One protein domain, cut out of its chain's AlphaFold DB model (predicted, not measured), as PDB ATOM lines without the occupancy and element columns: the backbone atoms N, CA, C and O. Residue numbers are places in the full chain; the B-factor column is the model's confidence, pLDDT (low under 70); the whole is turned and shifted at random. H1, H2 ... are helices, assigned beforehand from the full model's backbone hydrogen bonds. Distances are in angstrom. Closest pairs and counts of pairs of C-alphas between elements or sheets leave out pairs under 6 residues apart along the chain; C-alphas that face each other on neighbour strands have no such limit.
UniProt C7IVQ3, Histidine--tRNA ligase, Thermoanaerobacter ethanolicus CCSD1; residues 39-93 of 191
ATOM      1  N   ARG A  39     282.561 211.283 209.725       91.50
ATOM      2  CA  ARG A  39     281.511 211.720 210.653       91.50
ATOM      3  C   ARG A  39     281.517 213.228 210.865       91.50
ATOM      4  O   ARG A  39     280.454 213.834 210.897       91.50
ATOM      5  N   LYS A  40     282.690 213.865 210.938       91.88
ATOM      6  CA  LYS A  40     282.788 215.329 211.036       91.88
ATOM      7  C   LYS A  40     282.159 216.034 209.830       91.88
ATOM      8  O   LYS A  40     281.475 217.037 210.017       91.88
ATOM      9  N   ASN A  41     282.393 215.533 208.617       93.56
ATOM     10  CA  ASN A  41     281.822 216.112 207.400       93.56
ATOM     11  C   ASN A  41     280.324 215.826 207.306       93.56
ATOM     12  O   ASN A  41     279.532 216.752 207.143       93.56
ATOM     13  N   TYR A  42     279.936 214.570 207.505       94.25
ATOM     14  CA  TYR A  42     278.545 214.148 207.448       94.25
ATOM     15  C   TYR A  42     277.672 214.835 208.508       94.25
ATOM     16  O   TYR A  42     276.570 215.278 208.198       94.25
ATOM     17  N   ASN A  43     278.177 215.034 209.731       93.06
ATOM     18  CA  ASN A  43     277.440 215.727 210.790       93.06
ATOM     19  C   ASN A  43     277.068 217.165 210.411       93.06
ATOM     20  O   ASN A  43     276.036 217.643 210.869       93.06
ATOM     21  N   LYS A  44     277.866 217.862 209.592       94.56
ATOM     22  CA  LYS A  44     277.502 219.207 209.116       94.56
ATOM     23  C   LYS A  44     276.271 219.144 208.219       94.56
ATOM     24  O   LYS A  44     275.291 219.828 208.488       94.56
ATOM     25  N   VAL A  45     276.306 218.253 207.231       94.69
ATOM     26  CA  VAL A  45     275.208 218.049 206.276       94.69
ATOM     27  C   VAL A  45     273.948 217.568 206.994       94.69
ATOM     28  O   VAL A  45     272.859 218.092 206.777       94.69
ATOM     29  N   LEU A  46     274.092 216.610 207.914       94.44
ATOM     30  CA  LEU A  46     272.977 216.098 208.700       94.44
ATOM     31  C   LEU A  46     272.383 217.182 209.609       94.44
ATOM     32  O   LEU A  46     271.164 217.285 209.703       94.44
ATOM     33  N   LYS A  47     273.208 218.020 210.251       95.38
ATOM     34  CA  LYS A  47     272.698 219.147 211.047       95.38
ATOM     35  C   LYS A  47     271.962 220.162 210.176       95.38
ATOM     36  O   LYS A  47     270.893 220.609 210.570       95.38
ATOM     37  N   GLU A  48     272.470 220.501 208.997       96.00
ATOM     38  CA  GLU A  48     271.769 221.403 208.073       96.00
ATOM     39  C   GLU A  48     270.397 220.847 207.665       96.00
ATOM     40  O   GLU A  48     269.399 221.565 207.734       96.00
ATOM     41  N   PHE A  49     270.323 219.553 207.345       95.31
ATOM     42  CA  PHE A  49     269.066 218.865 207.046       95.31
ATOM     43  C   PHE A  49     268.086 218.877 208.235       95.31
ATOM     44  O   PHE A  49     266.911 219.227 208.090       95.31
ATOM     45  N   LEU A  50     268.564 218.518 209.430       95.31
ATOM     46  CA  LEU A  50     267.736 218.428 210.634       95.31
ATOM     47  C   LEU A  50     267.289 219.800 211.147       95.31
ATOM     48  O   LEU A  50     266.195 219.905 211.692       95.31
ATOM     49  N   LYS A  51     268.088 220.854 210.948       95.38
ATOM     50  CA  LYS A  51     267.765 222.220 211.382       95.38
ATOM     51  C   LYS A  51     266.445 222.713 210.789       95.38
ATOM     52  O   LYS A  51     265.661 223.331 211.500       95.38
ATOM     53  N   ASN A  52     266.175 222.388 209.524       91.62
ATOM     54  CA  ASN A  52     264.925 222.756 208.847       91.62
ATOM     55  C   ASN A  52     263.703 221.978 209.360       91.62
ATOM     56  O   ASN A  52     262.575 222.350 209.065       91.62
ATOM     57  N   ASN A  53     263.926 220.909 210.124       92.75
ATOM     58  CA  ASN A  53     262.889 220.016 210.634       92.75
ATOM     59  C   ASN A  53     262.886 219.942 212.173       92.75
ATOM     60  O   ASN A  53     262.226 219.079 212.751       92.75
ATOM     61  N   LEU A  54     263.637 220.823 212.847       93.25
ATOM     62  CA  LEU A  54     263.973 220.696 214.268       93.25
ATOM     63  C   LEU A  54     262.736 220.748 215.177       93.25
ATOM     64  O   LEU A  54     262.681 220.059 216.194       93.25
ATOM     65  N   GLU A  55     261.729 221.535 214.795       94.81
ATOM     66  CA  GLU A  55     260.465 221.662 215.528       94.81
ATOM     67  C   GLU A  55     259.638 220.365 215.545       94.81
ATOM     68  O   GLU A  55     258.913 220.116 216.508       94.81
ATOM     69  N   TYR A  56     259.796 219.511 214.529       93.88
ATOM     70  CA  TYR A  56     259.056 218.257 214.371       93.88
ATOM     71  C   TYR A  56     259.772 217.042 214.983       93.88
ATOM     72  O   TYR A  56     259.204 215.944 215.053       93.88
ATOM     73  N   LEU A  57     261.020 217.218 215.427       95.69
ATOM     74  CA  LEU A  57     261.752 216.193 216.163       95.69
ATOM     75  C   LEU A  57     261.190 216.042 217.584       95.69
ATOM     76  O   LEU A  57     260.737 217.006 218.199       95.69
ATOM     77  N   CYS A  58     261.261 214.829 218.137       96.38
ATOM     78  CA  CYS A  58     260.972 214.617 219.555       96.38
ATOM     79  C   CYS A  58     262.016 215.314 220.441       96.38
ATOM     80  O   CYS A  58     263.129 215.605 219.993       96.38
ATOM     81  N   ASP A  59     261.686 215.544 221.711       96.25
ATOM     82  CA  ASP A  59     262.546 216.315 222.616       96.25
ATOM     83  C   ASP A  59     263.934 215.682 222.802       96.25
ATOM     84  O   ASP A  59     264.944 216.383 222.732       96.25
ATOM     85  N   ASP A  60     264.014 214.350 222.869       94.81
ATOM     86  CA  ASP A  60     265.293 213.628 222.876       94.81
ATOM     87  C   ASP A  60     266.128 213.913 221.622       94.81
ATOM     88  O   ASP A  60     267.352 214.035 221.688       94.81
ATOM     89  N   CYS A  61     265.488 214.006 220.454       94.88
ATOM     90  CA  CYS A  61     266.179 214.253 219.191       94.88
ATOM     91  C   CYS A  61     266.611 215.709 219.029       94.88
ATOM     92  O   CYS A  61     267.642 215.944 218.400       94.88
ATOM     93  N   LYS A  62     265.911 216.664 219.652       95.56
ATOM     94  CA  LYS A  62     266.381 218.054 219.760       95.56
ATOM     95  C   LYS A  62     267.682 218.132 220.562       95.56
ATOM     96  O   LYS A  62     268.602 218.835 220.166       95.56
ATOM     97  N   VAL A  63     267.810 217.343 221.632       94.94
ATOM     98  CA  VAL A  63     269.067 217.237 222.396       94.94
ATOM     99  C   VAL A  63     270.151 216.512 221.590       94.94
ATOM    100  O   VAL A  63     271.291 216.977 221.507       94.94
ATOM    101  N   ARG A  64     269.814 215.385 220.945       93.19
ATOM    102  CA  ARG A  64     270.764 214.620 220.112       93.19
ATOM    103  C   ARG A  64     271.292 215.441 218.944       93.19
ATOM    104  O   ARG A  64     272.465 215.312 218.626       93.19
ATOM    105  N   TYR A  65     270.472 216.293 218.339       94.38
ATOM    106  CA  TYR A  65     270.897 217.208 217.283       94.38
ATOM    107  C   TYR A  65     272.124 218.042 217.691       94.38
ATOM    108  O   TYR A  65     273.053 218.208 216.894       94.38
ATOM    109  N   GLU A  66     272.176 218.508 218.942       92.19
ATOM    110  CA  GLU A  66     273.307 219.290 219.439       92.19
ATOM    111  C   GLU A  66     274.543 218.423 219.685       92.19
ATOM    112  O   GLU A  66     275.621 218.730 219.166       92.19
ATOM    113  N   ILE A  67     274.373 217.316 220.413       90.06
ATOM    114  CA  ILE A  67     275.479 216.498 220.930       90.06
ATOM    115  C   ILE A  67     275.993 215.501 219.884       90.06
ATOM    116  O   ILE A  67     277.183 215.465 219.580       90.06
ATOM    117  N   ASN A  68     275.099 214.685 219.327       88.81
ATOM    118  CA  ASN A  68     275.423 213.649 218.353       88.81
ATOM    119  C   ASN A  68     274.250 213.440 217.369       88.81
ATOM    120  O   ASN A  68     273.379 212.591 217.610       88.81
ATOM    121  N   PRO A  69     274.212 214.198 216.255       91.25
ATOM    122  CA  PRO A  69     273.080 214.202 215.327       91.25
ATOM    123  C   PRO A  69     272.856 212.842 214.652       91.25
ATOM    124  O   PRO A  69     271.726 212.543 214.271       91.25
ATOM    125  N   LEU A  70     273.874 211.974 214.575       89.31
ATOM    126  CA  LEU A  70     273.726 210.607 214.057       89.31
ATOM    127  C   LEU A  70     272.662 209.816 214.818       89.31
ATOM    128  O   LEU A  70     271.899 209.070 214.211       89.31
ATOM    129  N   ARG A  71     272.541 210.024 216.136       88.75
ATOM    130  CA  ARG A  71     271.563 209.315 216.980       88.75
ATOM    131  C   ARG A  71     270.110 209.674 216.677       88.75
ATOM    132  O   ARG A  71     269.204 209.022 217.200       88.75
ATOM    133  N   VAL A  72     269.867 210.716 215.883       91.81
ATOM    134  CA  VAL A  72     268.521 211.053 215.404       91.81
ATOM    135  C   VAL A  72     268.052 210.016 214.377       91.81
ATOM    136  O   VAL A  72     266.875 209.666 214.367       91.81
ATOM    137  N   LEU A  73     268.972 209.446 213.588       89.62
ATOM    138  CA  LEU A  73     268.667 208.467 212.537       89.62
ATOM    139  C   LEU A  73     268.145 207.129 213.088       89.62
ATOM    140  O   LEU A  73     267.372 206.458 212.411       89.62
ATOM    141  N   ASP A  74     268.495 206.774 214.329       86.69
ATOM    142  CA  ASP A  74     268.008 205.562 215.014       86.69
ATOM    143  C   ASP A  74     266.762 205.809 215.895       86.69
ATOM    144  O   ASP A  74     266.290 204.923 216.612       86.69
ATOM    145  N   CYS A  75     266.191 207.016 215.871       89.75
ATOM    146  CA  CYS A  75     264.997 207.306 216.660       89.75
ATOM    147  C   CYS A  75     263.810 206.417 216.244       89.75
ATOM    148  O   CYS A  75     263.569 206.177 215.060       89.75
ATOM    149  N   LYS A  76     263.042 205.936 217.230       88.12
ATOM    150  CA  LYS A  76     261.845 205.105 217.009       88.12
ATOM    151  C   LYS A  76     260.533 205.896 217.030       88.12
ATOM    152  O   LYS A  76     259.480 205.313 216.811       88.12
ATOM    153  N   VAL A  77     260.584 207.205 217.285       93.00
ATOM    154  CA  VAL A  77     259.399 208.076 217.243       93.00
ATOM    155  C   VAL A  77     258.996 208.315 215.789       93.00
ATOM    156  O   VAL A  77     259.837 208.703 214.978       93.00
ATOM    157  N   GLU A  78     257.715 208.121 215.465       93.31
ATOM    158  CA  GLU A  78     257.202 208.203 214.088       93.31
ATOM    159  C   GLU A  78     257.506 209.537 213.395       93.31
ATOM    160  O   GLU A  78     257.862 209.546 212.216       93.31
ATOM    161  N   SER A  79     257.397 210.665 214.110       94.19
ATOM    162  CA  SER A  79     257.707 211.985 213.543       94.19
ATOM    163  C   SER A  79     259.174 212.073 213.117       94.19
ATOM    164  O   SER A  79     259.461 212.458 211.984       94.19
ATOM    165  N   CYS A  80     260.093 211.620 213.975       93.94
ATOM    166  CA  CYS A  80     261.516 211.548 213.665       93.94
ATOM    167  C   CYS A  80     261.784 210.602 212.492       93.94
ATOM    168  O   CYS A  80     262.499 210.984 211.577       93.94
ATOM    169  N   GLN A  81     261.183 209.406 212.474       92.19
ATOM    170  CA  GLN A  81     261.369 208.435 211.388       92.19
ATOM    171  C   GLN A  81     260.881 208.949 210.034       92.19
ATOM    172  O   GLN A  81     261.492 208.662 209.005       92.19
ATOM    173  N   ARG A  82     259.784 209.715 210.022       93.44
ATOM    174  CA  ARG A  82     259.267 210.342 208.802       93.44
ATOM    175  C   ARG A  82     260.270 211.337 208.227       93.44
ATOM    176  O   ARG A  82     260.474 211.338 207.023       93.44
ATOM    177  N   ILE A  83     260.906 212.132 209.085       93.25
ATOM    178  CA  ILE A  83     261.911 213.130 208.693       93.25
ATOM    179  C   ILE A  83     263.211 212.447 208.266       93.25
ATOM    180  O   ILE A  83     263.756 212.741 207.208       93.25
ATOM    181  N   THR A  84     263.721 211.512 209.069       91.75
ATOM    182  CA  THR A  84     265.021 210.871 208.817       91.75
ATOM    183  C   THR A  84     265.004 209.903 207.642       91.75
ATOM    184  O   THR A  84     266.070 209.517 207.168       91.75
ATOM    185  N   LYS A  85     263.823 209.540 207.128       90.75
ATOM    186  CA  LYS A  85     263.683 208.773 205.887       90.75
ATOM    187  C   LYS A  85     264.375 209.451 204.702       90.75
ATOM    188  O   LYS A  85     264.950 208.735 203.888       90.75
ATOM    189  N   ASP A  86     264.335 210.781 204.652       91.06
ATOM    190  CA  ASP A  86     264.889 211.591 203.561       91.06
ATOM    191  C   ASP A  86     266.248 212.215 203.928       91.06
ATOM    192  O   ASP A  86     266.745 213.106 203.239       91.06
ATOM    193  N   ALA A  87     266.859 211.768 205.032       92.19
ATOM    194  CA  ALA A  87     268.162 212.256 205.455       92.19
ATOM    195  C   ALA A  87     269.263 211.848 204.455       92.19
ATOM    196  O   ALA A  87     269.209 210.753 203.887       92.19
ATOM    197  N   PRO A  88     270.303 212.686 204.276       92.88
ATOM    198  CA  PRO A  88     271.469 212.325 203.471       92.88
ATOM    199  C   PRO A  88     272.102 211.034 204.000       92.88
ATOM    200  O   PRO A  88     272.132 210.819 205.210       92.88
ATOM    201  N   LEU A  89     272.645 210.185 203.131       92.00
ATOM    202  CA  LEU A  89     273.216 208.900 203.540       92.00
ATOM    203  C   LEU A  89     274.692 209.056 203.888       92.00
ATOM    204  O   LEU A  89     275.453 209.616 203.108       92.00
ATOM    205  N   ILE A  90     275.135 208.525 205.031       91.69
ATOM    206  CA  ILE A  90     276.549 208.618 205.440       91.69
ATOM    207  C   ILE A  90     277.509 207.950 204.444       91.69
ATOM    208  O   ILE A  90     278.655 208.381 204.308       91.69
ATOM    209  N   THR A  91     277.029 206.945 203.709       92.00
ATOM    210  CA  THR A  91     277.779 206.223 202.676       92.00
ATOM    211  C   THR A  91     278.250 207.127 201.536       92.00
ATOM    212  O   THR A  91     279.295 206.854 200.950       92.00
ATOM    213  N   ASP A  92     277.548 208.235 201.279       93.88
ATOM    214  CA  ASP A  92     277.906 209.210 200.239       93.88
ATOM    215  C   ASP A  92     279.008 210.186 200.695       93.88
ATOM    216  O   ASP A  92     279.561 210.934 199.892       93.88
ATOM    217  N   TYR A  93     279.353 210.173 201.990       94.75
ATOM    218  CA  TYR A  93     280.318 211.084 202.620       94.75
ATOM    219  C   TYR A  93     281.516 210.344 203.235       94.75
ATOM    220  O   TYR A  93     282.232 210.890 204.084       94.75
TER     221      TYR A  93
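What this domain is: This is residues 39 to 93 of the 191 residues of the protein "Histidine--tRNA ligase" of Thermoanaerobacter ethanolicus CCSD1 (UniProt C7IVQ3). Three stretches run back and forth along a small cluster: the longest helix H1 goes one way, H2 comes back, and the last stretch, H4 with its link and H5, again runs the opposite way to H1. The short helix H3 sits near the middle, packing on both H1 and H2, and H5 ends beside the first turn of H1. The printed part has 55 residues with five named helices, H1 to H5 in order along the chain, and no named strand; the class is all helix. The whole is compact, with a radius of gyration of the C-alphas of 10.0 A, and rounded, spanning 26 by 20 by 18 A.

How they stand to each other: H1, residues 39 to 51, touches H3, residues 69 to 72, with its residues 43 to 47 alone; the closest C-alphas are those of Asn 43 and Pro 69, 6.5 A apart. With its residues 39 to 42 alone H1 touches H5, residues 90 to 93, closest at the C-alphas of Tyr 42 and Tyr 93, 6.0 A apart. H2, residues 59 to 67, touches H3, where the C-alphas of Cys 61 and Val 72 come closest at 5.5 A. H1 and H2 are close but not clearly touching, with the C-alphas of Lys 47 and Tyr 65 closest at 6.8 A; they run opposite ways at a steep tilt of 39 degrees. H4, residues 78 to 84, touches no helix but is near H1. H4 is close to H3 but not clearly touching, with the C-alphas of Val 72 and Cys 80 closest at 7.2 A. H2 and H4 are also close but not clearly touching, 7.7 A between their closest C-alphas, those of Cys 61 and Cys 80, and run the same way at a shallow tilt of 28 degrees. H5 is apart from H2, H3 and H4. In H4 every O i to N i+4 pair is within hydrogen-bond range, in H1 7 of 9 and in H2 4 of 5, while H3 and H5, with 4 residues each, are too short for such a pair.

Where its parts are: H1 begins with C-alpha 39 at (281.511, 211.720, 210.653) and measures 17.3 A from first to last C-alpha. H2 measures 13.0 A and begins with C-alpha 59 at (262.546, 216.315, 222.616). H4 measures 9.8 A, H3 5.5 A and H5 5.3 A. H5 ends with C-alpha 93 at (280.318, 211.084, 202.620).

The domain as a whole: The C-alphas of Asp 59 and Asp 92 are the two farthest apart, at 28.1 A, while those of Arg 39 and Tyr 93, the first and last printed, are 8.1 A apart. The printed part has no cut. The link from H1 to H2, 7 residues, is short, and the links from H2 to H3, H3 to H4 and H4 to H5 are tight. The mean pLDDT of the printed part is 92.9, and no printed residue is under 70.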